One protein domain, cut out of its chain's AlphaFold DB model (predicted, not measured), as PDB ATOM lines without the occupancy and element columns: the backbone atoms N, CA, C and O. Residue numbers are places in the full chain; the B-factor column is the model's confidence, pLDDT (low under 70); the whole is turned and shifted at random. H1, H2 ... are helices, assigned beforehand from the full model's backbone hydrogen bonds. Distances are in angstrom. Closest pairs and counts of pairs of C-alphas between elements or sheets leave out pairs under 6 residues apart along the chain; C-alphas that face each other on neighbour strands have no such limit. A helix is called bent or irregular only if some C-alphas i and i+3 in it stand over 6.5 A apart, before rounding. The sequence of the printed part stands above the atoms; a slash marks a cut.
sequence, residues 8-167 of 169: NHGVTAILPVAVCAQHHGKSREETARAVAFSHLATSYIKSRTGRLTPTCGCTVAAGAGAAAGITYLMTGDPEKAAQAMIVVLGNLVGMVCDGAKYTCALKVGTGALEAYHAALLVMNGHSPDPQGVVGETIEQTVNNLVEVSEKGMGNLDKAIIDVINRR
ATOM      1  N   ASN A   8     -32.934  26.240  -3.152       95.25
ATOM      2  CA  ASN A   8     -32.274  26.561  -1.881       95.25
ATOM      3  C   ASN A   8     -30.827  26.062  -1.846       95.25
ATOM      4  O   ASN A   8     -29.962  26.756  -1.328       95.25
ATOM      5  N   HIS A   9     -30.538  24.904  -2.454       95.88
ATOM      6  CA  HIS A   9     -29.149  24.460  -2.606       95.88
ATOM      7  C   HIS A   9     -28.350  25.426  -3.480       95.88
ATOM      8  O   HIS A   9     -27.189  25.685  -3.200       95.88
ATOM      9  N   GLY A  10     -28.950  25.948  -4.552       97.06
ATOM     10  CA  GLY A  10     -28.278  26.909  -5.417       97.06
ATOM     11  C   GLY A  10     -28.034  28.249  -4.730       97.06
ATOM     12  O   GLY A  10     -26.945  28.791  -4.862       97.06
ATOM     13  N   VAL A  11     -28.985  28.740  -3.930       97.38
ATOM     14  CA  VAL A  11     -28.784  29.937  -3.097       97.38
ATOM     15  C   VAL A  11     -27.595  29.740  -2.153       97.38
ATOM     16  O   VAL A  11     -26.683  30.566  -2.173       97.38
ATOM     17  N   THR A  12     -27.549  28.630  -1.402       98.06
ATOM     18  CA  THR A  12     -26.423  28.342  -0.497       98.06
ATOM     19  C   THR A  12     -25.108  28.126  -1.249       98.06
ATOM     20  O   THR A  12     -24.083  28.601  -0.794       98.06
ATOM     21  N   ALA A  13     -25.104  27.439  -2.393       98.31
ATOM     22  CA  ALA A  13     -23.872  27.144  -3.132       98.31
ATOM     23  C   ALA A  13     -23.285  28.373  -3.855       98.31
ATOM     24  O   ALA A  13     -22.088  28.427  -4.114       98.31
ATOM     25  N   ILE A  14     -24.119  29.350  -4.222       98.50
ATOM     26  CA  ILE A  14     -23.696  30.481  -5.059       98.50
ATOM     27  C   ILE A  14     -23.413  31.721  -4.213       98.50
ATOM     28  O   ILE A  14     -22.343  32.314  -4.340       98.50
ATOM     29  N   LEU A  15     -24.371  32.150  -3.383       98.31
ATOM     30  CA  LEU A  15     -24.312  33.481  -2.770       98.31
ATOM     31  C   LEU A  15     -23.158  33.655  -1.774       98.31
ATOM     32  O   LEU A  15     -22.469  34.665  -1.888       98.31
ATOM     33  N   PRO A  16     -22.877  32.719  -0.849       98.38
ATOM     34  CA  PRO A  16     -21.759  32.860   0.085       98.38
ATOM     35  C   PRO A  16     -20.417  32.985  -0.642       98.38
ATOM     36  O   PRO A  16     -19.623  33.868  -0.325       98.38
ATOM     37  N   VAL A  17     -20.201  32.164  -1.676       98.75
ATOM     38  CA  VAL A  17     -18.991  32.205  -2.511       98.75
ATOM     39  C   VAL A  17     -18.887  33.540  -3.246       98.75
ATOM     40  O   VAL A  17     -17.842  34.182  -3.206       98.75
ATOM     41  N   ALA A  18     -19.972  33.986  -3.886       98.56
ATOM     42  CA  ALA A  18     -20.000  35.237  -4.641       98.56
ATOM     43  C   ALA A  18     -19.786  36.472  -3.751       98.56
ATOM     44  O   ALA A  18     -19.049  37.378  -4.134       98.56
ATOM     45  N   VAL A  19     -20.380  36.494  -2.554       98.44
ATOM     46  CA  VAL A  19     -20.192  37.577  -1.576       98.44
ATOM     47  C   VAL A  19     -18.748  37.608  -1.076       98.44
ATOM     48  O   VAL A  19     -18.152  38.683  -1.037       98.44
ATOM     49  N   CYS A  20     -18.147  36.452  -0.767       98.56
ATOM     50  CA  CYS A  20     -16.731  36.384  -0.394       98.56
ATOM     51  C   CYS A  20     -15.826  36.859  -1.540       98.56
ATOM     52  O   CYS A  20     -14.907  37.645  -1.321       98.56
ATOM     53  N   ALA A  21     -16.111  36.439  -2.773       98.62
ATOM     54  CA  ALA A  21     -15.372  36.868  -3.955       98.62
ATOM     55  C   ALA A  21     -15.428  38.381  -4.158       98.62
ATOM     56  O   ALA A  21     -14.391  39.015  -4.349       98.62
ATOM     57  N   GLN A  22     -16.623  38.964  -4.051       98.56
ATOM     58  CA  GLN A  22     -16.809  40.406  -4.137       98.56
ATOM     59  C   GLN A  22     -16.044  41.134  -3.027       98.56
ATOM     60  O   GLN A  22     -15.343  42.103  -3.309       98.56
ATOM     61  N   HIS A  23     -16.149  40.659  -1.783       98.31
ATOM     62  CA  HIS A  23     -15.469  41.259  -0.635       98.31
ATOM     63  C   HIS A  23     -13.941  41.255  -0.795       98.31
ATOM     64  O   HIS A  23     -13.286  42.242  -0.474       98.31
ATOM     65  N   HIS A  24     -13.380  40.177  -1.344       98.12
ATOM     66  CA  HIS A  24     -11.940  40.029  -1.567       98.12
ATOM     67  C   HIS A  24     -11.462  40.526  -2.942       98.12
ATOM     68  O   HIS A  24     -10.322  40.255  -3.320       98.12
ATOM     69  N   GLY A  25     -12.301  41.242  -3.701       98.25
ATOM     70  CA  GLY A  25     -11.918  41.827  -4.991       98.25
ATOM     71  C   GLY A  25     -11.526  40.798  -6.057       98.25
ATOM     72  O   GLY A  25     -10.710  41.092  -6.930       98.25
ATOM     73  N   LYS A  26     -12.074  39.582  -5.979       98.62
ATOM     74  CA  LYS A  26     -11.767  38.483  -6.897       98.62
ATOM     75  C   LYS A  26     -12.343  38.738  -8.285       98.62
ATOM     76  O   LYS A  26     -13.428  39.302  -8.443       98.62
ATOM     77  N   SER A  27     -11.627  38.287  -9.311       98.50
ATOM     78  CA  SER A  27     -12.066  38.430 -10.696       98.50
ATOM     79  C   SER A  27     -13.328  37.609 -10.983       98.50
ATOM     80  O   SER A  27     -13.672  36.647 -10.286       98.50
ATOM     81  N   ARG A  28     -14.022  37.953 -12.074       98.25
ATOM     82  CA  ARG A  28     -15.189  37.191 -12.546       98.25
ATOM     83  C   ARG A  28     -14.837  35.734 -12.857       98.25
ATOM     84  O   ARG A  28     -15.663  34.857 -12.622       98.25
ATOM     85  N   GLU A  29     -13.637  35.480 -13.375       98.50
ATOM     86  CA  GLU A  29     -13.181  34.123 -13.679       98.50
ATOM     87  C   GLU A  29     -12.919  33.315 -12.403       98.50
ATOM     88  O   GLU A  29     -13.450  32.213 -12.275       98.50
ATOM     89  N   GLU A  30     -12.179  33.869 -11.433       98.62
ATOM     90  CA  GLU A  30     -11.960  33.222 -10.129       98.62
ATOM     91  C   GLU A  30     -13.292  32.920  -9.432       98.62
ATOM     92  O   GLU A  30     -13.517  31.804  -8.962       98.62
ATOM     93  N   THR A  31     -14.213  33.888  -9.443       98.75
ATOM     94  CA  THR A  31     -15.559  33.732  -8.878       98.75
ATOM     95  C   THR A  31     -16.317  32.594  -9.559       98.75
ATOM     96  O   THR A  31     -16.883  31.733  -8.889       98.75
ATOM     97  N   ALA A  32     -16.318  32.554 -10.896       98.56
ATOM     98  CA  ALA A  32     -17.011  31.517 -11.652       98.56
ATOM     99  C   ALA A  32     -16.424  30.123 -11.385       98.56
ATOM    100  O   ALA A  32     -17.186  29.170 -11.203       98.56
ATOM    101  N   ARG A  33     -15.092  30.000 -11.307       98.62
ATOM    102  CA  ARG A  33     -14.408  28.741 -10.970       98.62
ATOM    103  C   ARG A  33     -14.770  28.267  -9.564       98.62
ATOM    104  O   ARG A  33     -15.125  27.104  -9.397       98.62
ATOM    105  N   ALA A  34     -14.758  29.159  -8.577       98.75
ATOM    106  CA  ALA A  34     -15.124  28.828  -7.201       98.75
ATOM    107  C   ALA A  34     -16.602  28.425  -7.051       98.75
ATOM    108  O   ALA A  34     -16.915  27.449  -6.370       98.75
ATOM    109  N   VAL A  35     -17.518  29.122  -7.731       98.69
ATOM    110  CA  VAL A  35     -18.946  28.758  -7.749       98.69
ATOM    111  C   VAL A  35     -19.156  27.402  -8.430       98.69
ATOM    112  O   VAL A  35     -19.914  26.569  -7.930       98.69
ATOM    113  N   ALA A  36     -18.460  27.131  -9.539       98.44
ATOM    114  CA  ALA A  36     -18.496  25.821 -10.185       98.44
ATOM    115  C   ALA A  36     -17.982  24.716  -9.246       98.44
ATOM    116  O   ALA A  36     -18.624  23.671  -9.124       98.44
ATOM    117  N   PHE A  37     -16.887  24.970  -8.525       98.44
ATOM    118  CA  PHE A  37     -16.352  24.055  -7.517       98.44
ATOM    119  C   PHE A  37     -17.376  23.770  -6.406       98.44
ATOM    120  O   PHE A  37     -17.637  22.611  -6.088       98.44
ATOM    121  N   SER A  38     -18.052  24.804  -5.895       98.81
ATOM    122  CA  SER A  38     -19.127  24.650  -4.905       98.81
ATOM    123  C   SER A  38     -20.279  23.774  -5.408       98.81
ATOM    124  O   SER A  38     -20.827  22.959  -4.656       98.81
ATOM    125  N   HIS A  39     -20.671  23.919  -6.676       98.44
ATOM    126  CA  HIS A  39     -21.696  23.071  -7.284       98.44
ATOM    127  C   HIS A  39     -21.248  21.612  -7.396       98.44
ATOM    128  O   HIS A  39     -22.031  20.716  -7.070       98.44
ATOM    129  N   LEU A  40     -20.005  21.367  -7.815       98.06
ATOM    130  CA  LEU A  40     -19.441  20.020  -7.910       98.06
ATOM    131  C   LEU A  40     -19.377  19.344  -6.535       98.06
ATOM    132  O   LEU A  40     -19.848  18.217  -6.396       98.06
ATOM    133  N   ALA A  41     -18.904  20.054  -5.510       98.31
ATOM    134  CA  ALA A  41     -18.856  19.566  -4.132       98.31
ATOM    135  C   ALA A  41     -20.260  19.271  -3.566       98.31
ATOM    136  O   ALA A  41     -20.494  18.218  -2.972       98.31
ATOM    137  N   THR A  42     -21.238  20.146  -3.830       97.94
ATOM    138  CA  THR A  42     -22.645  19.898  -3.460       97.94
ATOM    139  C   THR A  42     -23.176  18.636  -4.147       97.94
ATOM    140  O   THR A  42     -23.823  17.797  -3.517       97.94
ATOM    141  N   SER A  43     -22.903  18.491  -5.448       96.38
ATOM    142  CA  SER A  43     -23.331  17.343  -6.249       96.38
ATOM    143  C   SER A  43     -22.695  16.041  -5.758       96.38
ATOM    144  O   SER A  43     -23.388  15.034  -5.649       96.38
ATOM    145  N   TYR A  44     -21.415  16.071  -5.376       96.81
ATOM    146  CA  TYR A  44     -20.692  14.934  -4.802       96.81
ATOM    147  C   TYR A  44     -21.378  14.381  -3.543       96.81
ATOM    148  O   TYR A  44     -21.521  13.167  -3.394       96.81
ATOM    149  N   ILE A  45     -21.848  15.251  -2.646       96.19
ATOM    150  CA  ILE A  45     -22.578  14.822  -1.443       96.19
ATOM    151  C   ILE A  45     -23.984  14.338  -1.823       96.19
ATOM    152  O   ILE A  45     -24.477  13.320  -1.328       96.19
ATOM    153  N   LYS A  46     -24.657  15.055  -2.729       94.56
ATOM    154  CA  LYS A  46     -26.026  14.726  -3.145       94.56
ATOM    155  C   LYS A  46     -26.140  13.432  -3.944       94.56
ATOM    156  O   LYS A  46     -27.164  12.767  -3.813       94.56
ATOM    157  N   SER A  47     -25.123  13.049  -4.710       93.44
ATOM    158  CA  SER A  47     -25.113  11.777  -5.440       93.44
ATOM    159  C   SER A  47     -25.057  10.563  -4.510       93.44
ATOM    160  O   SER A  47     -25.527   9.499  -4.896       93.44
ATOM    161  N   ARG A  48     -24.544  10.731  -3.283       93.38
ATOM    162  CA  ARG A  48     -24.419   9.666  -2.273       93.38
ATOM    163  C   ARG A  48     -25.564   9.640  -1.265       93.38
ATOM    164  O   ARG A  48     -25.978   8.575  -0.846       93.38
ATOM    165  N   THR A  49     -26.117  10.803  -0.921       88.38
ATOM    166  CA  THR A  49     -27.250  10.922   0.025       88.38
ATOM    167  C   THR A  49     -28.622  10.675  -0.607       88.38
ATOM    168  O   THR A  49     -29.641  10.808   0.063       88.38
ATOM    169  N   GLY A  50     -28.677  10.378  -1.907       81.56
ATOM    170  CA  GLY A  50     -29.917  10.070  -2.613       81.56
ATOM    171  C   GLY A  50     -30.828  11.276  -2.891       81.56
ATOM    172  O   GLY A  50     -30.565  12.429  -2.522       81.56
ATOM    173  N   ARG A  51     -31.926  10.995  -3.606       74.44
ATOM    174  CA  ARG A  51     -32.932  11.993  -4.016       74.44
ATOM    175  C   ARG A  51     -33.800  12.475  -2.855       74.44
ATOM    176  O   ARG A  51     -34.073  13.669  -2.776       74.44
ATOM    177  N   LEU A  52     -34.210  11.559  -1.980       77.62
ATOM    178  CA  LEU A  52     -34.955  11.847  -0.759       77.62
ATOM    179  C   LEU A  52     -34.014  11.608   0.423       77.62
ATOM    180  O   LEU A  52     -33.383  10.558   0.483       77.62
ATOM    181  N   THR A  53     -33.875  12.582   1.320       83.31
ATOM    182  CA  THR A  53     -33.053  12.433   2.525       83.31
ATOM    183  C   THR A  53     -33.694  13.171   3.699       83.31
ATOM    184  O   THR A  53     -34.184  14.290   3.510       83.31
ATOM    185  N   PRO A  54     -33.653  12.581   4.908       88.50
ATOM    186  CA  PRO A  54     -34.122  13.220   6.134       88.50
ATOM    187  C   PRO A  54     -33.233  14.388   6.588       88.50
ATOM    188  O   PRO A  54     -33.644  15.163   7.450       88.50
ATOM    189  N   THR A  55     -32.034  14.550   6.019       92.25
ATOM    190  CA  THR A  55     -31.093  15.639   6.340       92.25
ATOM    191  C   THR A  55     -31.283  16.850   5.412       92.25
ATOM    192  O   THR A  55     -31.616  16.695   4.234       92.25
ATOM    193  N   CYS A  56     -31.092  18.094   5.883       95.00
ATOM    194  CA  CYS A  56     -31.244  19.265   5.009       95.00
ATOM    195  C   CYS A  56     -30.091  19.344   4.017       95.00
ATOM    196  O   CYS A  56     -29.006  19.824   4.336       95.00
ATOM    197  N   GLY A  57     -30.369  19.019   2.755       94.69
ATOM    198  CA  GLY A  57     -29.415  19.241   1.668       94.69
ATOM    199  C   GLY A  57     -28.987  20.709   1.523       94.69
ATOM    200  O   GLY A  57     -27.899  20.983   1.028       94.69
ATOM    201  N   CYS A  58     -29.804  21.653   1.998       95.25
ATOM    202  CA  CYS A  58     -29.528  23.085   1.964       95.25
ATOM    203  C   CYS A  58     -28.352  23.524   2.845       95.25
ATOM    204  O   CYS A  58     -27.626  24.438   2.467       95.25
ATOM    205  N   THR A  59     -28.185  22.896   4.007       96.38
ATOM    206  CA  THR A  59     -27.154  23.244   4.992       96.38
ATOM    207  C   THR A  59     -26.026  22.242   4.984       96.38
ATOM    208  O   THR A  59     -24.871  22.633   5.028       96.38
ATOM    209  N   VAL A  60     -26.362  20.962   4.857       96.44
ATOM    210  CA  VAL A  60     -25.395  19.873   4.876       96.44
ATOM    211  C   VAL A  60     -24.660  19.819   3.541       96.44
ATOM    212  O   VAL A  60     -23.477  20.125   3.471       96.44
ATOM    213  N   ALA A  61     -25.361  19.503   2.448       97.00
ATOM    214  CA  ALA A  61     -24.709  19.320   1.152       97.00
ATOM    215  C   ALA A  61     -24.274  20.648   0.519       97.00
ATOM    216  O   ALA A  61     -23.126  20.797   0.108       97.00
ATOM    217  N   ALA A  62     -25.183  21.619   0.436       97.94
ATOM    218  CA  ALA A  62     -24.891  22.898  -0.199       97.94
ATOM    219  C   ALA A  62     -24.057  23.831   0.691       97.94
ATOM    220  O   ALA A  62     -23.271  24.602   0.154       97.94
ATOM    221  N   GLY A  63     -24.169  23.734   2.022       98.44
ATOM    222  CA  GLY A  63     -23.268  24.441   2.939       98.44
ATOM    223  C   GLY A  63     -21.842  23.898   2.862       98.44
ATOM    224  O   GLY A  63     -20.910  24.680   2.715       98.44
ATOM    225  N   ALA A  64     -21.658  22.571   2.835       98.44
ATOM    226  CA  ALA A  64     -20.338  21.982   2.600       98.44
ATOM    227  C   ALA A  64     -19.785  22.370   1.220       98.44
ATOM    228  O   ALA A  64     -18.616  22.728   1.097       98.44
ATOM    229  N   GLY A  65     -20.630  22.380   0.184       98.62
ATOM    230  CA  GLY A  65     -20.249  22.885  -1.134       98.62
ATOM    231  C   GLY A  65     -19.786  24.343  -1.097       98.62
ATOM    232  O   GLY A  65     -18.734  24.661  -1.646       98.62
ATOM    233  N   ALA A  66     -20.525  25.211  -0.405       98.81
ATOM    234  CA  ALA A  66     -20.167  26.615  -0.247       98.81
ATOM    235  C   ALA A  66     -18.847  26.790   0.519       98.81
ATOM    236  O   ALA A  66     -18.019  27.594   0.099       98.81
ATOM    237  N   ALA A  67     -18.612  26.002   1.575       98.81
ATOM    238  CA  ALA A  67     -17.333  25.959   2.287       98.81
ATOM    239  C   ALA A  67     -16.188  25.596   1.338       98.81
ATOM    240  O   ALA A  67     -15.191  26.308   1.272       98.81
ATOM    241  N   ALA A  68     -16.359  24.539   0.543       98.81
ATOM    242  CA  ALA A  68     -15.396  24.154  -0.481       98.81
ATOM    243  C   ALA A  68     -15.130  25.290  -1.485       98.81
ATOM    244  O   ALA A  68     -13.976  25.595  -1.777       98.81
ATOM    245  N   GLY A  69     -16.182  25.943  -1.987       98.81
ATOM    246  CA  GLY A  69     -16.065  27.057  -2.928       98.81
ATOM    247  C   GLY A  69     -15.330  28.267  -2.347       98.81
ATOM    248  O   GLY A  69     -14.437  28.800  -3.000       98.81
ATOM    249  N   ILE A  70     -15.665  28.680  -1.118       98.88
ATOM    250  CA  ILE A  70     -15.003  29.795  -0.423       98.88
ATOM    251  C   ILE A  70     -13.532  29.454  -0.165       98.88
ATOM    252  O   ILE A  70     -12.650  30.243  -0.499       98.88
ATOM    253  N   THR A  71     -13.242  28.275   0.380       98.81
ATOM    254  CA  THR A  71     -11.864  27.875   0.685       98.81
ATOM    255  C   THR A  71     -11.018  27.777  -0.579       98.81
ATOM    256  O   THR A  71      -9.904  28.304  -0.612       98.81
ATOM    257  N   TYR A  72     -11.551  27.180  -1.647       98.75
ATOM    258  CA  TYR A  72     -10.853  27.085  -2.928       98.75
ATOM    259  C   TYR A  72     -10.598  28.465  -3.548       98.75
ATOM    260  O   TYR A  72      -9.500  28.729  -4.025       98.75
ATOM    261  N   LEU A  73     -11.568  29.382  -3.484       98.75
ATOM    262  CA  LEU A  73     -11.407  30.760  -3.960       98.75
ATOM    263  C   LEU A  73     -10.241  31.492  -3.277       98.75
ATOM    264  O   LEU A  73      -9.551  32.300  -3.904       98.75
ATOM    265  N   MET A  74     -10.058  31.244  -1.981       98.44
ATOM    266  CA  MET A  74      -9.067  31.943  -1.167       98.44
ATOM    267  C   MET A  74      -7.683  31.304  -1.231       98.44
ATOM    268  O   MET A  74      -6.685  32.014  -1.151       98.44
ATOM    269  N   THR A  75      -7.615  29.982  -1.384       97.94
ATOM    270  CA  THR A  75      -6.362  29.223  -1.246       97.94
ATOM    271  C   THR A  75      -5.871  28.592  -2.545       97.94
ATOM    272  O   THR A  75      -4.686  28.304  -2.659       97.94
ATOM    273  N   GLY A  76      -6.761  28.354  -3.512       97.94
ATOM    274  CA  GLY A  76      -6.485  27.529  -4.692       97.94
ATOM    275  C   GLY A  76      -6.286  26.040  -4.384       97.94
ATOM    276  O   GLY A  76      -5.941  25.280  -5.288       97.94
ATOM    277  N   ASP A  77      -6.503  25.619  -3.136       97.88
ATOM    278  CA  ASP A  77      -6.133  24.305  -2.622       97.88
ATOM    279  C   ASP A  77      -7.380  23.407  -2.455       97.88
ATOM    280  O   ASP A  77      -8.242  23.681  -1.608       97.88
ATOM    281  N   PRO A  78      -7.520  22.341  -3.267       97.56
ATOM    282  CA  PRO A  78      -8.657  21.432  -3.179       97.56
ATOM    283  C   PRO A  78      -8.643  20.561  -1.913       97.56
ATOM    284  O   PRO A  78      -9.714  20.142  -1.474       97.56
ATOM    285  N   GLU A  79      -7.485  20.307  -1.299       96.94
ATOM    286  CA  GLU A  79      -7.395  19.524  -0.060       96.94
ATOM    287  C   GLU A  79      -7.957  20.328   1.112       96.94
ATOM    288  O   GLU A  79      -8.812  19.839   1.855       96.94
ATOM    289  N   LYS A  80      -7.597  21.614   1.208       98.06
ATOM    290  CA  LYS A  80      -8.226  22.539   2.165       98.06
ATOM    291  C   LYS A  80      -9.724  22.683   1.917       98.06
ATOM    292  O   LYS A  80     -10.514  22.738   2.859       98.06
ATOM    293  N   ALA A  81     -10.154  22.713   0.657       98.44
ATOM    294  CA  ALA A  81     -11.578  22.742   0.339       98.44
ATOM    295  C   ALA A  81     -12.309  21.491   0.862       98.44
ATOM    296  O   ALA A  81     -13.386  21.619   1.449       98.44
ATOM    297  N   ALA A  82     -11.710  20.303   0.726       98.12
ATOM    298  CA  ALA A  82     -12.250  19.066   1.285       98.12
ATOM    299  C   ALA A  82     -12.279  19.088   2.825       98.12
ATOM    300  O   ALA A  82     -13.289  18.718   3.418       98.12
ATOM    301  N   GLN A  83     -11.234  19.595   3.484       98.38
ATOM    302  CA  GLN A  83     -11.227  19.777   4.942       98.38
ATOM    303  C   GLN A  83     -12.359  20.707   5.405       98.38
ATOM    304  O   GLN A  83     -13.043  20.413   6.385       98.38
ATOM    305  N   ALA A  84     -12.623  21.791   4.671       98.56
ATOM    306  CA  ALA A  84     -13.713  22.707   4.997       98.56
ATOM    307  C   ALA A  84     -15.086  22.033   4.829       98.56
ATOM    308  O   ALA A  84     -15.985  22.253   5.639       98.56
ATOM    309  N   MET A  85     -15.245  21.151   3.833       98.56
ATOM    310  CA  MET A  85     -16.443  20.310   3.725       98.56
ATOM    311  C   MET A  85     -16.608  19.421   4.960       98.56
ATOM    312  O   MET A  85     -17.709  19.354   5.501       98.56
ATOM    313  N   ILE A  86     -15.536  18.771   5.428       98.44
ATOM    314  CA  ILE A  86     -15.573  17.893   6.608       98.44
ATOM    315  C   ILE A  86     -16.052  18.659   7.849       98.44
ATOM    316  O   ILE A  86     -16.905  18.144   8.571       98.44
ATOM    317  N   VAL A  87     -15.583  19.896   8.062       98.25
ATOM    318  CA  VAL A  87     -16.047  20.754   9.170       98.25
ATOM    319  C   VAL A  87     -17.563  20.948   9.117       98.25
ATOM    320  O   VAL A  87     -18.256  20.666  10.096       98.25
ATOM    321  N   VAL A  88     -18.100  21.360   7.962       98.38
ATOM    322  CA  VAL A  88     -19.546  21.593   7.814       98.38
ATOM    323  C   VAL A  88     -20.345  20.304   8.011       98.38
ATOM    324  O   VAL A  88     -21.385  20.314   8.672       98.38
ATOM    325  N   LEU A  89     -19.876  19.188   7.447       97.56
ATOM    326  CA  LEU A  89     -20.547  17.895   7.576       97.56
ATOM    327  C   LEU A  89     -20.577  17.423   9.032       97.56
ATOM    328  O   LEU A  89     -21.640  17.038   9.516       97.56
ATOM    329  N   GLY A  90     -19.449  17.508   9.738       96.31
ATOM    330  CA  GLY A  90     -19.357  17.147  11.151       96.31
ATOM    331  C   GLY A  90     -20.262  17.999  12.041       96.31
ATOM    332  O   GLY A  90     -20.883  17.471  12.959       96.31
ATOM    333  N   ASN A  91     -20.396  19.293  11.738       96.50
ATOM    334  CA  ASN A  91     -21.214  20.209  12.529       96.50
ATOM    335  C   ASN A  91     -22.725  20.069  12.247       96.50
ATOM    336  O   ASN A  91     -23.545  20.117  13.162       96.50
ATOM    337  N   LEU A  92     -23.125  19.888  10.981       96.50
ATOM    338  CA  LEU A  92     -24.526  20.065  10.570       96.50
ATOM    339  C   LEU A  92     -25.270  18.784  10.172       96.50
ATOM    340  O   LEU A  92     -26.465  18.876   9.876       96.50
ATOM    341  N   VAL A  93     -24.629  17.608  10.168       92.00
ATOM    342  CA  VAL A  93     -25.217  16.348   9.654       92.00
ATOM    343  C   VAL A  93     -26.631  16.048  10.173       92.00
ATOM    344  O   VAL A  93     -27.478  15.583   9.414       92.00
ATOM    345  N   GLY A  94     -26.920  16.354  11.441       90.75
ATOM    346  CA  GLY A  94     -28.208  16.057  12.077       90.75
ATOM    347  C   GLY A  94     -29.345  17.024  11.733       90.75
ATOM    348  O   GLY A  94     -30.471  16.839  12.198       90.75
ATOM    349  N   MET A  95     -29.094  18.079  10.951       95.19
ATOM    350  CA  MET A  95     -30.128  19.060  10.638       95.19
ATOM    351  C   MET A  95     -31.212  18.443   9.753       95.19
ATOM    352  O   MET A  95     -30.970  18.101   8.603       95.19
ATOM    353  N   VAL A  96     -32.440  18.377  10.264       93.88
ATOM    354  CA  VAL A  96     -33.568  17.716   9.592       93.88
ATOM    355  C   VAL A  96     -34.085  18.504   8.380       93.88
ATOM    356  O   VAL A  96     -34.144  19.736   8.410       93.88
ATOM    357  N   CYS A  97     -34.524  17.808   7.331       92.75
ATOM    358  CA  CYS A  97     -35.291  18.363   6.217       92.75
ATOM    359  C   CYS A  97     -36.796  18.138   6.416       92.75
ATOM    360  O   CYS A  97     -37.311  17.047   6.223       92.75
ATOM    361  N   ASP A  98     -37.515  19.197   6.767       90.88
ATOM    362  CA  ASP A  98     -38.958  19.195   7.042       90.88
ATOM    363  C   ASP A  98     -39.733  20.087   6.048       90.88
ATOM    364  O   ASP A  98     -40.726  20.728   6.386       90.88
ATOM    365  N   GLY A  99     -39.235  20.183   4.810       87.38
ATOM    366  CA  GLY A  99     -39.879  20.898   3.703       87.38
ATOM    367  C   GLY A  99     -39.426  22.350   3.493       87.38
ATOM    368  O   GLY A  99     -38.707  22.948   4.304       87.38
ATOM    369  N   ALA A 100     -39.858  22.930   2.371       84.56
ATOM    370  CA  ALA A 100     -39.586  24.317   2.003       84.56
ATOM    371  C   ALA A 100     -40.614  25.250   2.663       84.56
ATOM    372  O   ALA A 100     -41.778  25.289   2.281       84.56
ATOM    373  N   LYS A 101     -40.172  25.992   3.678       89.06
ATOM    374  CA  LYS A 101     -40.976  26.973   4.426       89.06
ATOM    375  C   LYS A 101     -40.108  28.141   4.874       89.06
ATOM    376  O   LYS A 101     -38.897  28.104   4.672       89.06
ATOM    377  N   TYR A 102     -40.694  29.118   5.560       92.31
ATOM    378  CA  TYR A 102     -39.968  30.259   6.125       92.31
ATOM    379  C   TYR A 102     -38.706  29.845   6.907       92.31
ATOM    380  O   TYR A 102     -37.617  30.350   6.648       92.31
ATOM    381  N   THR A 103     -38.798  28.832   7.777       93.94
ATOM    382  CA  THR A 103     -37.636  28.346   8.547       93.94
ATOM    383  C   THR A 103     -36.559  27.677   7.683       93.94
ATOM    384  O   THR A 103     -35.427  27.530   8.127       93.94
ATOM    385  N   CYS A 104     -36.859  27.300   6.436       95.75
ATOM    386  CA  CYS A 104     -35.848  26.834   5.485       95.75
ATOM    387  C   CYS A 104     -34.924  27.976   5.031       95.75
ATOM    388  O   CYS A 104     -33.738  27.732   4.838       95.75
ATOM    389  N   ALA A 105     -35.416  29.218   4.943       94.69
ATOM    390  CA  ALA A 105     -34.563  30.378   4.676       94.69
ATOM    391  C   ALA A 105     -33.564  30.616   5.822       94.69
ATOM    392  O   ALA A 105     -32.392  30.884   5.572       94.69
ATOM    393  N   LEU A 106     -34.000  30.421   7.074       96.31
ATOM    394  CA  LEU A 106     -33.108  30.476   8.238       96.31
ATOM    395  C   LEU A 106     -32.043  29.376   8.176       96.31
ATOM    396  O   LEU A 106     -30.869  29.661   8.380       96.31
ATOM    397  N   LYS A 107     -32.431  28.146   7.805       97.25
ATOM    398  CA  LYS A 107     -31.487  27.042   7.572       97.25
ATOM    399  C   LYS A 107     -30.464  27.403   6.489       97.25
ATOM    400  O   LYS A 107     -29.273  27.253   6.722       97.25
ATOM    401  N   VAL A 108     -30.891  27.949   5.346       97.12
ATOM    402  CA  VAL A 108     -29.977  28.450   4.299       97.12
ATOM    403  C   VAL A 108     -28.980  29.468   4.868       97.12
ATOM    404  O   VAL A 108     -27.784  29.340   4.617       97.12
ATOM    405  N   GLY A 109     -29.444  30.418   5.686       97.38
ATOM    406  CA  GLY A 109     -28.579  31.370   6.389       97.38
ATOM    407  C   GLY A 109     -27.567  30.694   7.320       97.38
ATOM    408  O   GLY A 109     -26.383  31.012   7.262       97.38
ATOM    409  N   THR A 110     -27.995  29.712   8.119       98.19
ATOM    410  CA  THR A 110     -27.093  28.906   8.963       98.19
ATOM    411  C   THR A 110     -26.036  28.181   8.132       98.19
ATOM    412  O   THR A 110     -24.863  28.222   8.481       98.19
ATOM    413  N   GLY A 111     -26.426  27.567   7.010       98.19
ATOM    414  CA  GLY A 111     -25.488  26.900   6.106       98.19
ATOM    415  C   GLY A 111     -24.461  27.860   5.498       98.19
ATOM    416  O   GLY A 111     -23.296  27.501   5.371       98.19
ATOM    417  N   ALA A 112     -24.869  29.086   5.162       98.31
ATOM    418  CA  ALA A 112     -23.971  30.122   4.653       98.31
ATOM    419  C   ALA A 112     -22.965  30.613   5.708       98.31
ATOM    420  O   ALA A 112     -21.781  30.750   5.403       98.31
ATOM    421  N   LEU A 113     -23.426  30.861   6.939       98.31
ATOM    422  CA  LEU A 113     -22.562  31.263   8.054       98.31
ATOM    423  C   LEU A 113     -21.531  30.180   8.366       98.31
ATOM    424  O   LEU A 113     -20.338  30.460   8.456       98.31
ATOM    425  N   GLU A 114     -21.992  28.936   8.466       98.62
ATOM    426  CA  GLU A 114     -21.117  27.814   8.772       98.62
ATOM    427  C   GLU A 114     -20.104  27.553   7.659       98.62
ATOM    428  O   GLU A 114     -18.940  27.281   7.935       98.62
ATOM    429  N   ALA A 115     -20.507  27.710   6.395       98.75
ATOM    430  CA  ALA A 115     -19.595  27.594   5.267       98.75
ATOM    431  C   ALA A 115     -18.416  28.576   5.366       98.75
ATOM    432  O   ALA A 115     -17.267  28.208   5.114       98.75
ATOM    433  N   TYR A 116     -18.698  29.820   5.758       98.62
ATOM    434  CA  TYR A 116     -17.674  30.839   5.965       98.62
ATOM    435  C   TYR A 116     -16.778  30.520   7.172       98.62
ATOM    436  O   TYR A 116     -15.556  30.607   7.061       98.62
ATOM    437  N   HIS A 117     -17.355  30.094   8.301       98.44
ATOM    438  CA  HIS A 117     -16.580  29.689   9.478       98.44
ATOM    439  C   HIS A 117     -15.663  28.497   9.197       98.44
ATOM    440  O   HIS A 117     -14.487  28.540   9.554       98.44
ATOM    441  N   ALA A 118     -16.163  27.469   8.510       98.56
ATOM    442  CA  ALA A 118     -15.373  26.314   8.104       98.56
ATOM    443  C   ALA A 118     -14.190  26.717   7.215       98.56
ATOM    444  O   ALA A 118     -13.069  26.253   7.424       98.56
ATOM    445  N   ALA A 119     -14.418  27.627   6.262       98.44
ATOM    446  CA  ALA A 119     -13.350  28.160   5.427       98.44
ATOM    447  C   ALA A 119     -12.303  28.922   6.251       98.44
ATOM    448  O   ALA A 119     -11.107  28.680   6.092       98.44
ATOM    449  N   LEU A 120     -12.726  29.804   7.163       98.25
ATOM    450  CA  LEU A 120     -11.812  30.519   8.061       98.25
ATOM    451  C   LEU A 120     -10.990  29.568   8.933       98.25
ATOM    452  O   LEU A 120      -9.786  29.771   9.088       98.25
ATOM    453  N   LEU A 121     -11.619  28.539   9.500       98.19
ATOM    454  CA  LEU A 121     -10.964  27.570  10.373       98.19
ATOM    455  C   LEU A 121      -9.817  26.859   9.636       98.19
ATOM    456  O   LEU A 121      -8.667  26.896  10.080       98.19
ATOM    457  N   VAL A 122     -10.113  26.319   8.451       97.88
ATOM    458  CA  VAL A 122      -9.137  25.597   7.625       97.88
ATOM    459  C   VAL A 122      -8.061  26.520   7.057       97.88
ATOM    460  O   VAL A 122      -6.884  26.157   7.035       97.88
ATOM    461  N   MET A 123      -8.413  27.740   6.643       96.62
ATOM    462  CA  MET A 123      -7.421  28.725   6.195       96.62
ATOM    463  C   MET A 123      -6.424  29.095   7.298       96.62
ATOM    464  O   MET A 123      -5.261  29.351   6.993       96.62
ATOM    465  N   ASN A 124      -6.850  29.053   8.563       97.25
ATOM    466  CA  ASN A 124      -5.992  29.254   9.730       97.25
ATOM    467  C   ASN A 124      -5.258  27.976  10.182       97.25
ATOM    468  O   ASN A 124      -4.716  27.952  11.283       97.25
ATOM    469  N   GLY A 125      -5.242  26.917   9.368       95.19
ATOM    470  CA  GLY A 125      -4.484  25.693   9.639       95.19
ATOM    471  C   GLY A 125      -5.160  24.713  10.596       95.19
ATOM    472  O   GLY A 125      -4.485  23.829  11.114       95.19
ATOM    473  N   HIS A 126      -6.466  24.852  10.834       94.88
ATOM    474  CA  HIS A 126      -7.214  23.948  11.704       94.88
ATOM    475  C   HIS A 126      -8.115  23.034  10.868       94.88
ATOM    476  O   HIS A 126      -9.024  23.498  10.181       94.88
ATOM    477  N   SER A 127      -7.891  21.728  10.967       87.81
ATOM    478  CA  SER A 127      -8.766  20.693  10.417       87.81
ATOM    479  C   SER A 127      -9.248  19.778  11.542       87.81
ATOM    480  O   SER A 127      -8.490  19.541  12.482       87.81
ATOM    481  N   PRO A 128     -10.487  19.266  11.481       87.06
ATOM    482  CA  PRO A 128     -10.992  18.362  12.502       87.06
ATOM    483  C   PRO A 128     -10.264  17.015  12.434       87.06
ATOM    484  O   PRO A 128     -10.125  16.442  11.353       87.06
ATOM    485  N   ASP A 129      -9.850  16.502  13.593       94.25
ATOM    486  CA  ASP A 129      -9.394  15.118  13.720       94.25
ATOM    487  C   ASP A 129     -10.569  14.139  13.532       94.25
ATOM    488  O   ASP A 129     -11.705  14.485  13.894       94.25
ATOM    489  N   PRO A 130     -10.320  12.913  13.032       96.06
ATOM    490  CA  PRO A 130     -11.336  11.870  12.917       96.06
ATOM    491  C   PRO A 130     -12.004  11.573  14.263       96.06
ATOM    492  O   PRO A 130     -11.368  11.091  15.202       96.06
ATOM    493  N   GLN A 131     -13.300  11.868  14.365       93.69
ATOM    494  CA  GLN A 131     -14.102  11.641  15.566       93.69
ATOM    495  C   GLN A 131     -15.604  11.677  15.257       93.69
ATOM    496  O   GLN A 131     -16.084  12.478  14.450       93.69
ATOM    497  N   GLY A 132     -16.382  10.838  15.947       94.75
ATOM    498  CA  GLY A 132     -17.827  10.756  15.727       94.75
ATOM    499  C   GLY A 132     -18.154  10.393  14.274       94.75
ATOM    500  O   GLY A 132     -17.751   9.339  13.796       94.75
ATOM    501  N   VAL A 133     -18.889  11.262  13.573       94.69
ATOM    502  CA  VAL A 133     -19.229  11.070  12.148       94.69
ATOM    503  C   VAL A 133     -18.085  11.435  11.192       94.69
ATOM    504  O   VAL A 133     -18.112  11.029  10.030       94.69
ATOM    505  N   VAL A 134     -17.091  12.198  11.656       97.44
ATOM    506  CA  VAL A 134     -15.946  12.644  10.852       97.44
ATOM    507  C   VAL A 134     -14.947  11.497  10.695       97.44
ATOM    508  O   VAL A 134     -14.498  10.929  11.687       97.44
ATOM    509  N   GLY A 135     -14.615  11.161   9.447       96.94
ATOM    510  CA  GLY A 135     -13.588  10.175   9.093       96.94
ATOM    511  C   GLY A 135     -12.248  10.817   8.718       96.94
ATOM    512  O   GLY A 135     -12.109  12.036   8.741       96.94
ATOM    513  N   GLU A 136     -11.274   9.995   8.323       95.81
ATOM    514  CA  GLU A 136      -9.942  10.450   7.878       95.81
ATOM    515  C   GLU A 136      -9.994  11.182   6.534       95.81
ATOM    516  O   GLU A 136      -9.163  12.041   6.250       95.81
ATOM    517  N   THR A 137     -10.983  10.849   5.702       96.69
ATOM    518  CA  THR A 137     -11.185  11.477   4.395       96.69
ATOM    519  C   THR A 137     -12.601  12.016   4.237       96.69
ATOM    520  O   THR A 137     -13.531  11.672   4.984       96.69
ATOM    521  N   ILE A 138     -12.792  12.852   3.213       97.19
ATOM    522  CA  ILE A 138     -14.120  13.338   2.844       97.19
ATOM    523  C   ILE A 138     -15.027  12.186   2.388       97.19
ATOM    524  O   ILE A 138     -16.203  12.166   2.745       97.19
ATOM    525  N   GLU A 139     -14.493  11.184   1.682       97.69
ATOM    526  CA  GLU A 139     -15.221   9.973   1.280       97.69
ATOM    527  C   GLU A 139     -15.751   9.227   2.503       97.69
ATOM    528  O   GLU A 139     -16.936   8.905   2.558       97.69
ATOM    529  N   GLN A 140     -14.881   8.970   3.485       97.94
ATOM    530  CA  GLN A 140     -15.264   8.275   4.710       97.94
ATOM    531  C   GLN A 140     -16.309   9.077   5.491       97.94
ATOM    532  O   GLN A 140     -17.333   8.525   5.879       97.94
ATOM    533  N   THR A 141     -16.109  10.390   5.642       97.94
ATOM    534  CA  THR A 141     -17.066  11.278   6.323       97.94
ATOM    535  C   THR A 141     -18.439  11.265   5.643       97.94
ATOM    536  O   THR A 141     -19.468  11.170   6.312       97.94
ATOM    537  N   VAL A 142     -18.485  11.322   4.308       97.19
ATOM    538  CA  VAL A 142     -19.755  11.256   3.570       97.19
ATOM    539  C   VAL A 142     -20.394   9.872   3.678       97.19
ATOM    540  O   VAL A 142     -21.611   9.796   3.828       97.19
ATOM    541  N   ASN A 143     -19.617   8.788   3.656       97.00
ATOM    542  CA  ASN A 143     -20.151   7.438   3.852       97.00
ATOM    543  C   ASN A 143     -20.757   7.269   5.254       97.00
ATOM    544  O   ASN A 143     -21.879   6.778   5.371       97.00
ATOM    545  N   ASN A 144     -20.076   7.755   6.296       96.94
ATOM    546  CA  ASN A 144     -20.590   7.756   7.669       96.94
ATOM    547  C   ASN A 144     -21.901   8.546   7.771       96.94
ATOM    548  O   ASN A 144     -22.864   8.100   8.394       96.94
ATOM    549  N   LEU A 145     -21.967   9.712   7.123       95.38
ATOM    550  CA  LEU A 145     -23.182  10.523   7.060       95.38
ATOM    551  C   LEU A 145     -24.338   9.779   6.391       95.38
ATOM    552  O   LEU A 145     -25.464   9.827   6.889       95.38
ATOM    553  N   VAL A 146     -24.076   9.121   5.260       94.25
ATOM    554  CA  VAL A 146     -25.085   8.328   4.546       94.25
ATOM    555  C   VAL A 146     -25.594   7.216   5.454       94.25
ATOM    556  O   VAL A 146     -26.804   7.077   5.607       94.25
ATOM    557  N   GLU A 147     -24.701   6.505   6.142       94.12
ATOM    558  CA  GLU A 147     -25.085   5.455   7.084       94.12
ATOM    559  C   GLU A 147     -25.970   5.982   8.226       94.12
ATOM    560  O   GLU A 147     -27.020   5.399   8.510       94.12
ATOM    561  N   VAL A 148     -25.603   7.108   8.849       93.06
ATOM    562  CA  VAL A 148     -26.413   7.745   9.904       93.06
ATOM    563  C   VAL A 148     -27.776   8.183   9.367       93.06
ATOM    564  O   VAL A 148     -28.797   7.959  10.020       93.06
ATOM    565  N   SER A 149     -27.819   8.773   8.172       91.50
ATOM    566  CA  SER A 149     -29.065   9.210   7.540       91.50
ATOM    567  C   SER A 149     -29.979   8.028   7.203       91.50
ATOM    568  O   SER A 149     -31.180   8.101   7.445       91.50
ATOM    569  N   GLU A 150     -29.446   6.952   6.627       89.56
ATOM    570  CA  GLU A 150     -30.243   5.810   6.171       89.56
ATOM    571  C   GLU A 150     -30.673   4.911   7.331       89.56
ATOM    572  O   GLU A 150     -31.853   4.581   7.459       89.56
ATOM    573  N   LYS A 151     -29.737   4.534   8.209       90.25
ATOM    574  CA  LYS A 151     -30.012   3.609   9.317       90.25
ATOM    575  C   LYS A 151     -30.560   4.324  10.547       90.25
ATOM    576  O   LYS A 151     -31.478   3.821  11.188       90.25
ATOM    577  N   GLY A 152     -30.012   5.491  10.884       90.19
ATOM    578  CA  GLY A 152     -30.373   6.234  12.094       90.19
ATOM    579  C   GLY A 152     -31.658   7.053  11.959       90.19
ATOM    580  O   GLY A 152     -32.369   7.242  12.944       90.19
ATOM    581  N   MET A 153     -31.990   7.516  10.748       91.50
ATOM    582  CA  MET A 153     -33.134   8.407  10.502       91.50
ATOM    583  C   MET A 153     -34.211   7.789   9.593       91.50
ATOM    584  O   MET A 153     -35.103   8.504   9.140       91.50
ATOM    585  N   GLY A 154     -34.190   6.471   9.361       88.69
ATOM    586  CA  GLY A 154     -35.089   5.796   8.410       88.69
ATOM    587  C   GLY A 154     -36.595   5.964   8.674       88.69
ATOM    588  O   GLY A 154     -37.396   5.867   7.750       88.69
ATOM    589  N   ASN A 155     -37.000   6.276   9.912       92.25
ATOM    590  CA  ASN A 155     -38.403   6.534  10.275       92.25
ATOM    591  C   ASN A 155     -38.768   8.028  10.355       92.25
ATOM    592  O   ASN A 155     -39.907   8.361  10.694       92.25
ATOM    593  N   LEU A 156     -37.825   8.938  10.085       91.81
ATOM    594  CA  LEU A 156     -38.024  10.366  10.329       91.81
ATOM    595  C   LEU A 156     -39.110  10.966   9.434       91.81
ATOM    596  O   LEU A 156     -39.945  11.721   9.926       91.81
ATOM    597  N   ASP A 157     -39.147  10.588   8.157       89.62
ATOM    598  CA  ASP A 157     -40.158  11.084   7.216       89.62
ATOM    599  C   ASP A 157     -41.575  10.746   7.695       89.62
ATOM    600  O   ASP A 157     -42.453  11.611   7.713       89.62
ATOM    601  N   LYS A 158     -41.785   9.511   8.176       92.38
ATOM    602  CA  LYS A 158     -43.061   9.088   8.763       92.38
ATOM    603  C   LYS A 158     -43.409   9.928   9.993       92.38
ATOM    604  O   LYS A 158     -44.522  10.436  10.086       92.38
ATOM    605  N   ALA A 159     -42.453  10.131  10.899       93.56
ATOM    606  CA  ALA A 159     -42.669  10.943  12.096       93.56
ATOM    607  C   ALA A 159     -43.037  12.402  11.759       93.56
ATOM    608  O   ALA A 159     -43.914  12.981  12.401       93.56
ATOM    609  N   ILE A 160     -42.409  12.991  10.733       92.06
ATOM    610  CA  ILE A 160     -42.739  14.339  10.244       92.06
ATOM    611  C   ILE A 160     -44.160  14.366   9.672       92.06
ATOM    612  O   ILE A 160     -44.933  15.261  10.014       92.06
ATOM    613  N   ILE A 161     -44.531  13.383   8.847       92.00
ATOM    614  CA  ILE A 161     -45.888  13.261   8.296       92.00
ATOM    615  C   ILE A 161     -46.925  13.141   9.421       92.00
ATOM    616  O   ILE A 161     -47.933  13.843   9.394       92.00
ATOM    617  N   ASP A 162     -46.657  12.346  10.457       95.19
ATOM    618  CA  ASP A 162     -47.554  12.198  11.610       95.19
ATOM    619  C   ASP A 162     -47.704  13.507  12.409       95.19
ATOM    620  O   ASP A 162     -48.768  13.788  12.965       95.19
ATOM    621  N   VAL A 163     -46.658  14.341  12.491       93.38
ATOM    622  CA  VAL A 163     -46.750  15.699  13.065       93.38
ATOM    623  C   VAL A 163     -47.613  16.609  12.191       93.38
ATOM    624  O   VAL A 163     -48.403  17.387  12.723       93.38
ATOM    625  N   ILE A 164     -47.478  16.521  10.865       91.69
ATOM    626  CA  ILE A 164     -48.261  17.326   9.919       91.69
ATOM    627  C   ILE A 164     -49.742  16.936   9.988       91.69
ATOM    628  O   ILE A 164     -50.583  17.815  10.151       91.69
ATOM    629  N   ASN A 165     -50.057  15.640   9.940       94.56
ATOM    630  CA  ASN A 165     -51.431  15.132   9.968       94.56
ATOM    631  C   ASN A 165     -52.173  15.528  11.250       94.56
ATOM    632  O   ASN A 165     -53.339  15.901  11.187       94.56
ATOM    633  N   ARG A 166     -51.484  15.545  12.401       95.94
ATOM    634  CA  ARG A 166     -52.055  16.002  13.681       95.94
ATOM    635  C   ARG A 166     -52.508  17.465  13.691       95.94
ATOM    636  O   ARG A 166     -53.233  17.844  14.595       95.94
ATOM    637  N   ARG A 167     -52.085  18.295  12.731       91.31
ATOM    638  CA  ARG A 167     -52.565  19.686  12.605       91.31
ATOM    639  C   ARG A 167     -53.921  19.792  11.909       91.31
ATOM    640  O   ARG A 167     -54.522  20.860  11.948       91.31
TER     641      ARG A 167
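AT A GLANCE: This is residues 8 to 167 of the 169 residues of the protein "SDH_alpha domain-containing protein" of bioreactor metagenome (UniProt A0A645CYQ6). H3 is the core of an up-and-down bundle, with H1, H2, H4 and H5 packed round it; H6 packs on H4 and one end of H2, while H7 extends the long axis and touches no helix. The printed part has 160 residues with seven named helices, H1 to H7 along the chain, and no named strand: all helix. It is compact, with a radius of gyration of the C-alphas of 15.5 A, and elongated, spanning 51 by 33 by 23 A.

HOW THE PARTS SIT: H1, residues 8 to 23, and H2, residues 28 to 48, form a hairpin at a shallow tilt of 30 degrees; their closest C-alphas, Ala 13 and Ser 38, are 5.6 A apart. H3, residues 61 to 75, is the hub, touching four helices; its closest C-alphas to H2, Gly 65 and Ser 38, are 4.3 A apart. H4, residues 78 to 92, touches H3, with closest C-alphas Ala 81 and Ala 68 at 4.2 A. H5, residues 102 to 123, touches H3 at a shallow tilt of 34 degrees, only just short of steep; C-alphas Ala 115 and Ala 67 are closest, at 4.1 A. H6, residues 138 to 152, touches H4 at C-alphas Ile 138 and Ile 86, the closest, 6.1 A apart. H7, residues 156 to 165, is apart from H1 to H6. Every O i to N i+4 pair is within hydrogen-bond range in H3, H4, H6 and H7; H1 has 10 of 12, H2 16 of 17 and H5 17 of 18.

IN THESE COORDINATES: H1 begins at C-alpha 8 (-32.274, 26.561, -1.881) and is only just irregular: C-alphas 13 and 16 are 6.9 A apart. H2 measures 30.8 A and H5 32.6 A from first to last C-alpha. H7 ends at C-alpha 165 (-51.431, 15.132, 9.968).

THE WHOLE: The farthest C-alphas, Ser 27 and Arg 166, are 51.9 A apart. The printed part has no cut; the links H2 to H3 and H5 to H6 are long. No printed residue is under pLDDT 70.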